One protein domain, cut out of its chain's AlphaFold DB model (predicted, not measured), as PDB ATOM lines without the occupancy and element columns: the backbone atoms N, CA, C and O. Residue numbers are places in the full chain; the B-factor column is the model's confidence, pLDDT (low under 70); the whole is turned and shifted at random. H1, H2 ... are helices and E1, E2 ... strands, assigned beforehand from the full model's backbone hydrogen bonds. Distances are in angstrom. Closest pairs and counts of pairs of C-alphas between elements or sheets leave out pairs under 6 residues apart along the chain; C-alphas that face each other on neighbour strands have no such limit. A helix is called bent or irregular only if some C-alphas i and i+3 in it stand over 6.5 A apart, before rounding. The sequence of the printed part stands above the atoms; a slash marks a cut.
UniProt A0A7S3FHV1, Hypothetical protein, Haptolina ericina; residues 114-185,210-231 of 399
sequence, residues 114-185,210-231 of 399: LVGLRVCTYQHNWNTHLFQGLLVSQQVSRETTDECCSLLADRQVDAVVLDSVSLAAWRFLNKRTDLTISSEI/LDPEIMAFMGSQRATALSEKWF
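This is residues 114 to 185 and 210 to 231 of the 399 residues of the protein "Hypothetical protein" of Haptolina ericina (UniProt A0A7S3FHV1). A small sheet of two strands, E1 and E2, lies between helices H1 and H2, with H3 nearby, about perpendicular to H2; after a cut, H4 and H5 form an L-shaped arm whose H5 comes near H3. Residues 215 to 222 and 224 to 229 of this arm stick out free. The printed part has 94 residues, with five named helices and two named strands in the order E1, H1, E2, H2, H3, H4, H5; the strands, order E1, E2, are parallel and the class is mostly helix. The whole is loose, with a radius of gyration of the C-alphas of 16.1 A and spans of 45 by 31 by 23 A.

E1 is residues 118 to 122, 13.8 A from first to last C-alpha, and begins with C-alpha 118 at (5.279, -36.985, 52.888). E2 is residues 138 to 142, 13.2 A. H1 is residues 127 to 133, 10.7 A, and is neither bent nor irregular, but only just: C-alphas 130 and 133 are 6.2 A apart. H2 is residues 145 to 153, 12.2 A. H3 is residues 164 to 173, 14.1 A, with C-alpha 164 at (17.202, -25.428, 43.663). H4 is residues 210 to 218, 12.2 A. H5 is residues 221 to 230, 14.4 A, and ends with C-alpha 230 at (30.099, -24.816, 40.067).

E1 and E2 are parallel neighbours, their directions 27 degrees apart, with N 119 and O 138 at 2.9 A and N 121 and O 140 at 3.0 A, within hydrogen-bond range. Residues 119 to 120 of E1 also pair, parallel, with residues 159 to 160. E1, H1 and E2 make a strand-helix-strand unit, two parallel neighbour strands with a helix between them along the chain, and its crossover is right-handed. The closest C-alphas of E1 and H1 are those of Thr 121 and Asn 127, 7.0 A apart. The closest of E1 and H2 are those of Cys 120 and Cys 148, 5.6 A apart. H2 and H3 only just touch, with 3 pairs of C-alphas within 8 A, the closest Thr 145 and Trp 170 at 7.7 A; they are about perpendicular, at 76 degrees. H3 and H5 are close but not clearly touching, the closest C-alphas being those of Ala 169 and Trp 230 at 7.6 A, with a steep tilt of 58 degrees, the same way. H4 and H5 are close but not clearly touching, the closest C-alphas being those of Phe 217 and Ala 223 at 6.2 A, and about perpendicular, at 76 degrees. H1 and H2 are apart, and so are H3 and H4. In H2, H3, H4 and H5 every O i to N i+4 pair is within hydrogen-bond range; in H1 1 of 3 is, beside 2 of 4 O i to N i+3 pairs.

The C-alphas of Asp 154 and Pro 212, the two farthest apart, are 46.3 A apart. Residues 186 to 209 are not printed, and C-alphas 185 and 210 are 29.9 A apart across this cut. Of the links printed whole, none is long. Residues 174 to 185 hold no named element. The mean pLDDT of the printed part is 80.0; residues 125 to 137 and 183 to 185 are under 70.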
ATOM      1  N   LEU A 114       1.841 -30.634  46.574       77.44
ATOM      2  CA  LEU A 114       2.431 -31.266  47.757       77.44
ATOM      3  C   LEU A 114       1.391 -31.670  48.820       77.44
ATOM      4  O   LEU A 114       1.732 -32.314  49.815       77.44
ATOM      5  N   VAL A 115       0.120 -31.303  48.634       80.06
ATOM      6  CA  VAL A 115      -0.971 -31.661  49.553       80.06
ATOM      7  C   VAL A 115      -1.146 -33.183  49.602       80.06
ATOM      8  O   VAL A 115      -1.283 -33.847  48.578       80.06
ATOM      9  N   GLY A 116      -1.151 -33.744  50.812       79.00
ATOM     10  CA  GLY A 116      -1.243 -35.182  51.067       79.00
ATOM     11  C   GLY A 116       0.077 -35.957  50.964       79.00
ATOM     12  O   GLY A 116       0.089 -37.148  51.275       79.00
ATOM     13  N   LEU A 117       1.193 -35.321  50.594       83.50
ATOM     14  CA  LEU A 117       2.498 -35.983  50.472       83.50
ATOM     15  C   LEU A 117       3.297 -36.000  51.777       83.50
ATOM     16  O   LEU A 117       3.155 -35.114  52.624       83.50
ATOM     17  N   ARG A 118       4.204 -36.977  51.892       87.12
ATOM     18  CA  ARG A 118       5.279 -36.985  52.888       87.12
ATOM     19  C   ARG A 118       6.453 -36.184  52.326       87.12
ATOM     20  O   ARG A 118       7.034 -36.579  51.315       87.12
ATOM     21  N   VAL A 119       6.805 -35.068  52.959       87.56
ATOM     22  CA  VAL A 119       7.810 -34.122  52.447       87.56
ATOM     23  C   VAL A 119       8.995 -34.033  53.405       87.56
ATOM     24  O   VAL A 119       8.805 -33.850  54.608       87.56
ATOM     25  N   CYS A 120      10.219 -34.124  52.876       87.94
ATOM     26  CA  CYS A 120      11.440 -33.833  53.629       87.94
ATOM     27  C   CYS A 120      11.957 -32.415  53.357       87.94
ATOM     28  O   CYS A 120      11.958 -31.955  52.213       87.94
ATOM     29  N   THR A 121      12.428 -31.730  54.396       86.31
ATOM     30  CA  THR A 121      13.074 -30.414  54.291       86.31
ATOM     31  C   THR A 121      14.154 -30.235  55.364       86.31
ATOM     32  O   THR A 121      14.218 -31.003  56.326       86.31
ATOM     33  N   TYR A 122      15.005 -29.218  55.223       80.50
ATOM     34  CA  TYR A 122      15.977 -28.861  56.258       80.50
ATOM     35  C   TYR A 122      15.279 -28.480  57.568       80.50
ATOM     36  O   TYR A 122      14.297 -27.737  57.577       80.50
ATOM     37  N   GLN A 123      15.827 -28.938  58.689       73.69
ATOM     38  CA  GLN A 123      15.428 -28.485  60.016       73.69
ATOM     39  C   GLN A 123      15.799 -27.003  60.214       73.69
ATOM     40  O   GLN A 123      16.852 -26.559  59.766       73.69
ATOM     41  N   HIS A 124      14.932 -26.234  60.881       71.19
ATOM     42  CA  HIS A 124      15.104 -24.793  61.153       71.19
ATOM     43  C   HIS A 124      15.217 -23.874  59.915       71.19
ATOM     44  O   HIS A 124      15.480 -22.683  60.065       71.19
ATOM     45  N   ASN A 125      14.975 -24.378  58.701       69.31
ATOM     46  CA  ASN A 125      14.916 -23.553  57.490       69.31
ATOM     47  C   ASN A 125      13.552 -22.839  57.373       69.31
ATOM     48  O   ASN A 125      12.562 -23.307  57.940       69.31
ATOM     49  N   TRP A 126      13.455 -21.751  56.601       68.88
ATOM     50  CA  TRP A 126      12.213 -20.994  56.377       68.88
ATOM     51  C   TRP A 126      11.078 -21.872  55.813       68.88
ATOM     52  O   TRP A 126       9.922 -21.740  56.226       68.88
ATOM     53  N   ASN A 127      11.430 -22.862  54.982       67.25
ATOM     54  CA  ASN A 127      10.537 -23.923  54.496       67.25
ATOM     55  C   ASN A 127       9.789 -24.665  55.622       67.25
ATOM     56  O   ASN A 127       8.683 -25.154  55.406       67.25
ATOM     57  N   THR A 128      10.341 -24.727  56.839       65.88
ATOM     58  CA  THR A 128       9.700 -25.397  57.984       65.88
ATOM     59  C   THR A 128       8.346 -24.772  58.324       65.88
ATOM     60  O   THR A 128       7.412 -25.499  58.654       65.88
ATOM     61  N   HIS A 129       8.224 -23.444  58.201       65.88
ATOM     62  CA  HIS A 129       6.975 -22.708  58.430       65.88
ATOM     63  C   HIS A 129       6.046 -22.724  57.214       65.88
ATOM     64  O   HIS A 129       4.828 -22.700  57.370       65.88
ATOM     65  N   LEU A 130       6.605 -22.830  56.006       66.25
ATOM     66  CA  LEU A 130       5.855 -22.895  54.751       66.25
ATOM     67  C   LEU A 130       4.874 -24.081  54.724       66.25
ATOM     68  O   LEU A 130       3.738 -23.942  54.276       66.25
ATOM     69  N   PHE A 131       5.280 -25.225  55.286       67.62
ATOM     70  CA  PHE A 131       4.426 -26.412  55.406       67.62
ATOM     71  C   PHE A 131       3.394 -26.345  56.535       67.62
ATOM     72  O   PHE A 131       2.421 -27.087  56.488       67.62
ATOM     73  N   GLN A 132       3.526 -25.439  57.511       62.88
ATOM     74  CA  GLN A 132       2.543 -25.313  58.603       62.88
ATOM     75  C   GLN A 132       1.188 -24.772  58.114       62.88
ATOM     76  O   GLN A 132       0.166 -25.017  58.751       62.88
ATOM     77  N   GLY A 133       1.168 -24.068  56.976       59.69
ATOM     78  CA  GLY A 133      -0.055 -23.637  56.288       59.69
ATOM     79  C   GLY A 133      -0.549 -24.597  55.196       59.69
ATOM     80  O   GLY A 133      -1.549 -24.298  54.546       59.69
ATOM     81  N   LEU A 134       0.139 -25.719  54.961       64.75
ATOM     82  CA  LEU A 134      -0.125 -26.635  53.852       64.75
ATOM     83  C   LEU A 134      -0.538 -28.016  54.375       64.75
ATOM     84  O   LEU A 134       0.062 -28.548  55.302       64.75
ATOM     85  N   LEU A 135      -1.541 -28.638  53.752       67.88
ATOM     86  CA  LEU A 135      -2.052 -29.959  54.146       67.88
ATOM     87  C   LEU A 135      -1.137 -31.111  53.670       67.88
ATOM     88  O   LEU A 135      -1.590 -32.026  52.986       67.88
ATOM     89  N   VAL A 136       0.157 -31.070  53.999       69.38
ATOM     90  CA  VAL A 136       1.081 -32.209  53.828       69.38
ATOM     91  C   VAL A 136       0.694 -33.346  54.782       69.38
ATOM     92  O   VAL A 136       0.200 -33.090  55.879       69.38
ATOM     93  N   SER A 137       0.893 -34.611  54.394       63.81
ATOM     94  CA  SER A 137       0.513 -35.747  55.256       63.81
ATOM     95  C   SER A 137       1.539 -36.030  56.351       63.81
ATOM     96  O   SER A 137       1.168 -36.455  57.444       63.81
ATOM     97  N   GLN A 138       2.819 -35.764  56.083       72.31
ATOM     98  CA  GLN A 138       3.887 -35.850  57.075       72.31
ATOM     99  C   GLN A 138       5.052 -34.934  56.693       72.31
ATOM    100  O   GLN A 138       5.581 -35.022  55.586       72.31
ATOM    101  N   GLN A 139       5.494 -34.095  57.628       78.69
ATOM    102  CA  GLN A 139       6.724 -33.318  57.496       78.69
ATOM    103  C   GLN A 139       7.870 -34.064  58.186       78.69
ATOM    104  O   GLN A 139       7.780 -34.393  59.370       78.69
ATOM    105  N   VAL A 140       8.950 -34.326  57.454       81.19
ATOM    106  CA  VAL A 140      10.203 -34.860  58.000       81.19
ATOM    107  C   VAL A 140      11.265 -33.771  57.905       81.19
ATOM    108  O   VAL A 140      11.488 -33.205  56.837       81.19
ATOM    109  N   SER A 141      11.938 -33.482  59.015       81.25
ATOM    110  CA  SER A 141      13.071 -32.555  59.031       81.25
ATOM    111  C   SER A 141      14.378 -33.285  59.322       81.25
ATOM    112  O   SER A 141      14.414 -34.231  60.117       81.25
ATOM    113  N   ARG A 142      15.439 -32.859  58.634       84.75
ATOM    114  CA  ARG A 142      16.798 -33.413  58.713       84.75
ATOM    115  C   ARG A 142      17.836 -32.295  58.705       84.75
ATOM    116  O   ARG A 142      17.542 -31.189  58.249       84.75
ATOM    117  N   GLU A 143      19.032 -32.576  59.211       83.00
ATOM    118  CA  GLU A 143      20.111 -31.580  59.273       83.00
ATOM    119  C   GLU A 143      20.907 -31.501  57.961       83.00
ATOM    120  O   GLU A 143      21.507 -30.467  57.675       83.00
ATOM    121  N   THR A 144      20.871 -32.547  57.124       84.25
ATOM    122  CA  THR A 144      21.606 -32.604  55.849       84.25
ATOM    123  C   THR A 144      20.705 -32.894  54.639       84.25
ATOM    124  O   THR A 144      19.699 -33.601  54.731       84.25
ATOM    125  N   THR A 145      21.094 -32.390  53.457       83.44
ATOM    126  CA  THR A 145      20.458 -32.757  52.172       83.44
ATOM    127  C   THR A 145      20.551 -34.258  51.914       83.44
ATOM    128  O   THR A 145      19.613 -34.844  51.381       83.44
ATOM    129  N   ASP A 146      21.661 -34.889  52.306       86.44
ATOM    130  CA  ASP A 146      21.911 -36.308  52.048       86.44
ATOM    131  C   ASP A 146      20.924 -37.212  52.804       86.44
ATOM    132  O   ASP A 146      20.381 -38.151  52.225       86.44
ATOM    133  N   GLU A 147      20.576 -36.867  54.047       88.44
ATOM    134  CA  GLU A 147      19.503 -37.527  54.802       88.44
ATOM    135  C   GLU A 147      18.128 -37.387  54.126       88.44
ATOM    136  O   GLU A 147      17.383 -38.361  54.044       88.44
ATOM    137  N   CYS A 148      17.763 -36.209  53.606       88.19
ATOM    138  CA  CYS A 148      16.490 -36.067  52.890       88.19
ATOM    139  C   CYS A 148      16.480 -36.822  51.548       88.19
ATOM    140  O   CYS A 148      15.491 -37.477  51.212       88.19
ATOM    141  N   CYS A 149      17.571 -36.768  50.784       85.94
ATOM    142  CA  CYS A 149      17.670 -37.433  49.485       85.94
ATOM    143  C   CYS A 149      17.811 -38.962  49.595       85.94
ATOM    144  O   CYS A 149      17.344 -39.679  48.708       85.94
ATOM    145  N   SER A 150      18.399 -39.484  50.677       86.06
ATOM    146  CA  SER A 150      18.403 -40.925  50.973       86.06
ATOM    147  C   SER A 150      17.011 -41.425  51.366       86.06
ATOM    148  O   SER A 150      16.550 -42.408  50.793       86.06
ATOM    149  N   LEU A 151      16.267 -40.692  52.206       88.81
ATOM    150  CA  LEU A 151      14.858 -41.007  52.497       88.81
ATOM    151  C   LEU A 151      13.972 -41.019  51.237       88.81
ATOM    152  O   LEU A 151      13.037 -41.818  51.154       88.81
ATOM    153  N   LEU A 152      14.257 -40.154  50.257       87.56
ATOM    154  CA  LEU A 152      13.571 -40.143  48.961       87.56
ATOM    155  C   LEU A 152      13.935 -41.373  48.115       87.56
ATOM    156  O   LEU A 152      13.052 -42.010  47.543       87.56
ATOM    157  N   ALA A 153      15.219 -41.749  48.076       83.75
ATOM    158  CA  ALA A 153      15.682 -42.957  47.393       83.75
ATOM    159  C   ALA A 153      15.057 -44.237  47.988       83.75
ATOM    160  O   ALA A 153      14.625 -45.117  47.242       83.75
ATOM    161  N   ASP A 154      14.918 -44.288  49.314       87.38
ATOM    162  CA  ASP A 154      14.271 -45.375  50.060       87.38
ATOM    163  C   ASP A 154      12.727 -45.343  49.989       87.38
ATOM    164  O   ASP A 154      12.060 -46.210  50.559       87.38
ATOM    165  N   ARG A 155      12.127 -44.345  49.316       84.75
ATOM    166  CA  ARG A 155      10.666 -44.103  49.235       84.75
ATOM    167  C   ARG A 155       9.976 -43.893  50.595       84.75
ATOM    168  O   ARG A 155       8.757 -44.074  50.733       84.75
ATOM    169  N   GLN A 156      10.740 -43.483  51.606       87.62
ATOM    170  CA  GLN A 156      10.232 -43.113  52.932       87.62
ATOM    171  C   GLN A 156       9.547 -41.737  52.921       87.62
ATOM    172  O   GLN A 156       8.653 -41.495  53.730       87.62
ATOM    173  N   VAL A 157       9.918 -40.875  51.971       89.12
ATOM    174  CA  VAL A 157       9.220 -39.627  51.628       89.12
ATOM    175  C   VAL A 157       8.865 -39.610  50.142       89.12
ATOM    176  O   VAL A 157       9.485 -40.313  49.346       89.12
ATOM    177  N   ASP A 158       7.856 -38.820  49.780       85.69
ATOM    178  CA  ASP A 158       7.353 -38.688  48.406       85.69
ATOM    179  C   ASP A 158       7.978 -37.483  47.681       85.69
ATOM    180  O   ASP A 158       8.089 -37.480  46.458       85.69
ATOM    181  N   ALA A 159       8.428 -36.472  48.435       85.56
ATOM    182  CA  ALA A 159       9.107 -35.288  47.914       85.56
ATOM    183  C   ALA A 159      10.199 -34.773  48.869       85.56
ATOM    184  O   ALA A 159      10.136 -34.960  50.086       85.56
ATOM    185  N   VAL A 160      11.176 -34.053  48.314       86.44
ATOM    186  CA  VAL A 160      12.179 -33.271  49.056       86.44
ATOM    187  C   VAL A 160      12.081 -31.826  48.580       86.44
ATOM    188  O   VAL A 160      12.150 -31.580  47.378       86.44
ATOM    189  N   VAL A 161      11.913 -30.877  49.504       84.00
ATOM    190  CA  VAL A 161      11.784 -29.444  49.190       84.00
ATOM    191  C   VAL A 161      12.894 -28.664  49.882       84.00
ATOM    192  O   VAL A 161      12.908 -28.492  51.107       84.00
ATOM    193  N   LEU A 162      13.837 -28.218  49.057       82.25
ATOM    194  CA  LEU A 162      15.097 -27.558  49.388       82.25
ATOM    195  C   LEU A 162      15.419 -26.537  48.282       82.25
ATOM    196  O   LEU A 162      14.720 -26.496  47.269       82.25
ATOM    197  N   ASP A 163      16.473 -25.739  48.457       80.31
ATOM    198  CA  ASP A 163      16.887 -24.767  47.440       80.31
ATOM    199  C   ASP A 163      17.285 -25.461  46.131       80.31
ATOM    200  O   ASP A 163      17.982 -26.482  46.147       80.31
ATOM    201  N   SER A 164      16.896 -24.883  44.993       77.69
ATOM    202  CA  SER A 164      17.202 -25.428  43.663       77.69
ATOM    203  C   SER A 164      18.706 -25.580  43.440       77.69
ATOM    204  O   SER A 164      19.164 -26.637  43.009       77.69
ATOM    205  N   VAL A 165      19.486 -24.571  43.838       78.44
ATOM    206  CA  VAL A 165      20.957 -24.563  43.805       78.44
ATOM    207  C   VAL A 165      21.546 -25.698  44.654       78.44
ATOM    208  O   VAL A 165      22.422 -26.429  44.188       78.44
ATOM    209  N   SER A 166      21.033 -25.895  45.875       80.50
ATOM    210  CA  SER A 166      21.467 -26.952  46.800       80.50
ATOM    211  C   SER A 166      21.177 -28.352  46.240       80.50
ATOM    212  O   SER A 166      22.043 -29.230  46.271       80.50
ATOM    213  N   LEU A 167      19.981 -28.556  45.674       81.94
ATOM    214  CA  LEU A 167      19.582 -29.815  45.035       81.94
ATOM    215  C   LEU A 167      20.373 -30.090  43.752       81.94
ATOM    216  O   LEU A 167      20.832 -31.215  43.553       81.94
ATOM    217  N   ALA A 168      20.563 -29.082  42.898       79.31
ATOM    218  CA  ALA A 168      21.321 -29.203  41.655       79.31
ATOM    219  C   ALA A 168      22.789 -29.560  41.928       79.31
ATOM    220  O   ALA A 168      23.317 -30.491  41.316       79.31
ATOM    221  N   ALA A 169      23.418 -28.892  42.900       79.50
ATOM    222  CA  ALA A 169      24.779 -29.193  43.331       79.50
ATOM    223  C   ALA A 169      24.906 -30.615  43.894       79.50
ATOM    224  O   ALA A 169      25.768 -31.371  43.447       79.50
ATOM    225  N   TRP A 170      24.027 -31.018  44.822       82.69
ATOM    226  CA  TRP A 170      24.044 -32.371  45.390       82.69
ATOM    227  C   TRP A 170      23.838 -33.442  44.306       82.69
ATOM    228  O   TRP A 170      24.595 -34.410  44.236       82.69
ATOM    229  N   ARG A 171      22.878 -33.234  43.392       83.81
ATOM    230  CA  ARG A 171      22.597 -34.140  42.266       83.81
ATOM    231  C   ARG A 171      23.806 -34.297  41.341       83.81
ATOM    232  O   ARG A 171      24.114 -35.419  40.933       83.81
ATOM    233  N   PHE A 172      24.484 -33.193  41.025       80.44
ATOM    234  CA  PHE A 172      25.681 -33.167  40.186       80.44
ATOM    235  C   PHE A 172      26.865 -33.877  40.857       80.44
ATOM    236  O   PHE A 172      27.445 -34.792  40.269       80.44
ATOM    237  N   LEU A 173      27.178 -33.519  42.107       82.69
ATOM    238  CA  LEU A 173      28.279 -34.104  42.880       82.69
ATOM    239  C   LEU A 173      28.097 -35.618  43.083       82.69
ATOM    240  O   LEU A 173      29.042 -36.382  42.880       82.69
ATOM    241  N   ASN A 174      26.871 -36.058  43.380       84.12
ATOM    242  CA  ASN A 174      26.539 -37.470  43.597       84.12
ATOM    243  C   ASN A 174      26.161 -38.225  42.305       84.12
ATOM    244  O   ASN A 174      25.825 -39.408  42.368       84.12
ATOM    245  N   LYS A 175      26.224 -37.574  41.133       83.62
ATOM    246  CA  LYS A 175      25.945 -38.153  39.800       83.62
ATOM    247  C   LYS A 175      24.575 -38.852  39.686       83.62
ATOM    248  O   LYS A 175      24.440 -39.855  38.983       83.62
ATOM    249  N   ARG A 176      23.549 -38.332  40.369       76.69
ATOM    250  CA  ARG A 176      22.199 -38.928  40.431       76.69
ATOM    251  C   ARG A 176      21.341 -38.507  39.234       76.69
ATOM    252  O   ARG A 176      20.782 -37.410  39.200       76.69
ATOM    253  N   THR A 177      21.221 -39.377  38.235       73.94
ATOM    254  CA  THR A 177      20.347 -39.165  37.062       73.94
ATOM    255  C   THR A 177      18.916 -39.668  37.271       73.94
ATOM    256  O   THR A 177      18.014 -39.226  36.568       73.94
ATOM    257  N   ASP A 178      18.711 -40.538  38.259       75.19
ATOM    258  CA  ASP A 178      17.447 -41.170  38.654       75.19
ATOM    259  C   ASP A 178      16.469 -40.227  39.370       75.19
ATOM    260  O   ASP A 178      15.260 -40.456  39.356       75.19
ATOM    261  N   LEU A 179      16.983 -39.157  39.978       75.12
ATOM    262  CA  LEU A 179      16.189 -38.138  40.656       75.12
ATOM    263  C   LEU A 179      15.934 -36.952  39.720       75.12
ATOM    264  O   LEU A 179      16.853 -36.456  39.062       75.12
ATOM    265  N   THR A 180      14.686 -36.486  39.679       74.62
ATOM    266  CA  THR A 180      14.274 -35.281  38.950       74.62
ATOM    267  C   THR A 180      14.083 -34.127  39.929       74.62
ATOM    268  O   THR A 180      13.485 -34.292  40.989       74.62
ATOM    269  N   ILE A 181      14.623 -32.958  39.585       76.88
ATOM    270  CA  ILE A 181      14.350 -31.707  40.298       76.88
ATOM    271  C   ILE A 181      13.155 -31.071  39.587       76.88
ATOM    272  O   ILE A 181      13.129 -31.036  38.356       76.88
ATOM    273  N   SER A 182      12.152 -30.651  40.352       71.75
ATOM    274  CA  SER A 182      10.957 -30.006  39.805       71.75
ATOM    275  C   SER A 182      11.204 -28.534  39.463       71.75
ATOM    276  O   SER A 182      12.268 -27.999  39.770       71.75
ATOM    277  N   SER A 183      10.212 -27.873  38.863       66.50
ATOM    278  CA  SER A 183      10.213 -26.415  38.729       66.50
ATOM    279  C   SER A 183      10.324 -25.743  40.099       66.50
ATOM    280  O   SER A 183       9.859 -26.275  41.113       66.50
ATOM    281  N   GLU A 184      10.910 -24.550  40.130       66.94
ATOM    282  CA  GLU A 184      10.991 -23.761  41.355       66.94
ATOM    283  C   GLU A 184       9.582 -23.341  41.796       66.94
ATOM    284  O   GLU A 184       8.840 -22.706  41.052       66.94
ATOM    285  N   ILE A 185       9.191 -23.745  43.007       65.06
ATOM    286  CA  ILE A 185       7.838 -23.494  43.530       65.06
ATOM    287  C   ILE A 185       7.699 -22.044  44.036       65.06
ATOM    288  O   ILE A 185       6.598 -21.501  44.056       65.06
ATOM    289  N   LEU A 210      29.254  -1.760  48.111       89.50
ATOM    290  CA  LEU A 210      29.316  -3.156  47.682       89.50
ATOM    291  C   LEU A 210      28.169  -3.538  46.734       89.50
ATOM    292  O   LEU A 210      28.412  -4.264  45.776       89.50
ATOM    293  N   ASP A 211      26.952  -3.022  46.943       88.62
ATOM    294  CA  ASP A 211      25.794  -3.331  46.089       88.62
ATOM    295  C   ASP A 211      26.050  -2.965  44.602       88.62
ATOM    296  O   ASP A 211      25.769  -3.803  43.741       88.62
ATOM    297  N   PRO A 212      26.652  -1.803  44.243       90.44
ATOM    298  CA  PRO A 212      26.985  -1.493  42.847       90.44
ATOM    299  C   PRO A 212      28.036  -2.435  42.241       90.44
ATOM    300  O   PRO A 212      27.914  -2.821  41.079       90.44
ATOM    301  N   GLU A 213      29.043  -2.834  43.024       91.19
ATOM    302  CA  GLU A 213      30.096  -3.770  42.600       91.19
ATOM    303  C   GLU A 213      29.536  -5.184  42.387       91.19
ATOM    304  O   GLU A 213      29.891  -5.854  41.419       91.19
ATOM    305  N   ILE A 214      28.604  -5.630  43.240       89.31
ATOM    306  CA  ILE A 214      27.885  -6.901  43.071       89.31
ATOM    307  C   ILE A 214      27.052  -6.870  41.784       89.31
ATOM    308  O   ILE A 214      27.142  -7.800  40.984       89.31
ATOM    309  N   MET A 215      26.299  -5.793  41.535       87.06
ATOM    310  CA  MET A 215      25.501  -5.647  40.310       87.06
ATOM    311  C   MET A 215      26.380  -5.621  39.047       87.06
ATOM    312  O   MET A 215      26.063  -6.290  38.061       87.06
ATOM    313  N   ALA A 216      27.513  -4.912  39.081       90.06
ATOM    314  CA  ALA A 216      28.487  -4.902  37.988       90.06
ATOM    315  C   ALA A 216      29.139  -6.283  37.774       90.06
ATOM    316  O   ALA A 216      29.332  -6.711  36.635       90.06
ATOM    317  N   PHE A 217      29.437  -7.009  38.856       90.81
ATOM    318  CA  PHE A 217      29.969  -8.367  38.790       90.81
ATOM    319  C   PHE A 217      28.958  -9.356  38.200       90.81
ATOM    320  O   PHE A 217      29.336 -10.133  37.325       90.81
ATOM    321  N   MET A 218      27.688  -9.311  38.619       82.75
ATOM    322  CA  MET A 218      26.627 -10.206  38.133       82.75
ATOM    323  C   MET A 218      26.404 -10.103  36.618       82.75
ATOM    324  O   MET A 218      26.156 -11.118  35.975       82.75
ATOM    325  N   GLY A 219      26.555  -8.910  36.034       82.88
ATOM    326  CA  GLY A 219      26.503  -8.706  34.579       82.88
ATOM    327  C   GLY A 219      27.779  -9.099  33.817       82.88
ATOM    328  O   GLY A 219      27.835  -8.939  32.599       82.88
ATOM    329  N   SER A 220      28.827  -9.571  34.500       88.81
ATOM    330  CA  SER A 220      30.125  -9.873  33.887       88.81
ATOM    331  C   SER A 220      30.256 -11.337  33.453       88.81
ATOM    332  O   SER A 220      29.799 -12.252  34.137       88.81
ATOM    333  N   GLN A 221      31.034 -11.584  32.391       89.19
ATOM    334  CA  GLN A 221      31.425 -12.943  31.975       89.19
ATOM    335  C   GLN A 221      32.086 -13.756  33.102       89.19
ATOM    336  O   GLN A 221      32.057 -14.984  33.083       89.19
ATOM    337  N   ARG A 222      32.682 -13.090  34.104       88.75
ATOM    338  CA  ARG A 222      33.306 -13.753  35.253       88.75
ATOM    339  C   ARG A 222      32.273 -14.351  36.212       88.75
ATOM    340  O   ARG A 222      32.566 -15.388  36.801       88.75
ATOM    341  N   ALA A 223      31.095 -13.743  36.353       83.69
ATOM    342  CA  ALA A 223      29.990 -14.337  37.105       83.69
ATOM    343  C   ALA A 223      29.404 -15.539  36.355       83.69
ATOM    344  O   ALA A 223      29.245 -16.598  36.958       83.69
ATOM    345  N   THR A 224      29.194 -15.427  35.037       82.25
ATOM    346  CA  THR A 224      28.743 -16.546  34.189       82.25
ATOM    347  C   THR A 224      29.700 -17.737  34.276       82.25
ATOM    348  O   THR A 224      29.282 -18.829  34.646       82.25
ATOM    349  N   ALA A 225      31.004 -17.517  34.067       85.56
ATOM    350  CA  ALA A 225      32.017 -18.573  34.144       85.56
ATOM    351  C   ALA A 225      32.168 -19.176  35.555       85.56
ATOM    352  O   ALA A 225      32.544 -20.341  35.697       85.56
ATOM    353  N   LEU A 226      31.891 -18.406  36.616       85.06
ATOM    354  CA  LEU A 226      31.845 -18.936  37.981       85.06
ATOM    355  C   LEU A 226      30.597 -19.805  38.193       85.06
ATOM    356  O   LEU A 226      30.715 -20.870  38.796       85.06
ATOM    357  N   SER A 227      29.444 -19.377  37.672       78.25
ATOM    358  CA  SER A 227      28.196 -20.140  37.706       78.25
ATOM    359  C   SER A 227      28.353 -21.470  36.971       78.25
ATOM    360  O   SER A 227      28.243 -22.514  37.599       78.25
ATOM    361  N   GLU A 228      28.763 -21.457  35.699       77.94
ATOM    362  CA  GLU A 228      28.969 -22.666  34.882       77.94
ATOM    363  C   GLU A 228      29.960 -23.660  35.509       77.94
ATOM    364  O   GLU A 228      29.779 -24.874  35.411       77.94
ATOM    365  N   LYS A 229      31.005 -23.158  36.181       81.19
ATOM    366  CA  LYS A 229      32.027 -23.991  36.831       81.19
ATOM    367  C   LYS A 229      31.489 -24.791  38.022       81.19
ATOM    368  O   LYS A 229      31.953 -25.909  38.244       81.19
ATOM    369  N   TRP A 230      30.601 -24.206  38.825       74.31
ATOM    370  CA  TRP A 230      30.099 -24.816  40.067       74.31
ATOM    371  C   TRP A 230      28.688 -25.396  39.924       74.31
ATOM    372  O   TRP A 230      28.347 -26.362  40.603       74.31
ATOM    373  N   PHE A 231      27.908 -24.840  39.005       71.75
ATOM    374  CA  PHE A 231      26.540 -25.200  38.668       71.75
ATOM    375  C   PHE A 231      26.422 -25.265  37.135       71.75
ATOM    376  O   PHE A 231      25.872 -24.354  36.513       71.75
TER     377      PHE A 231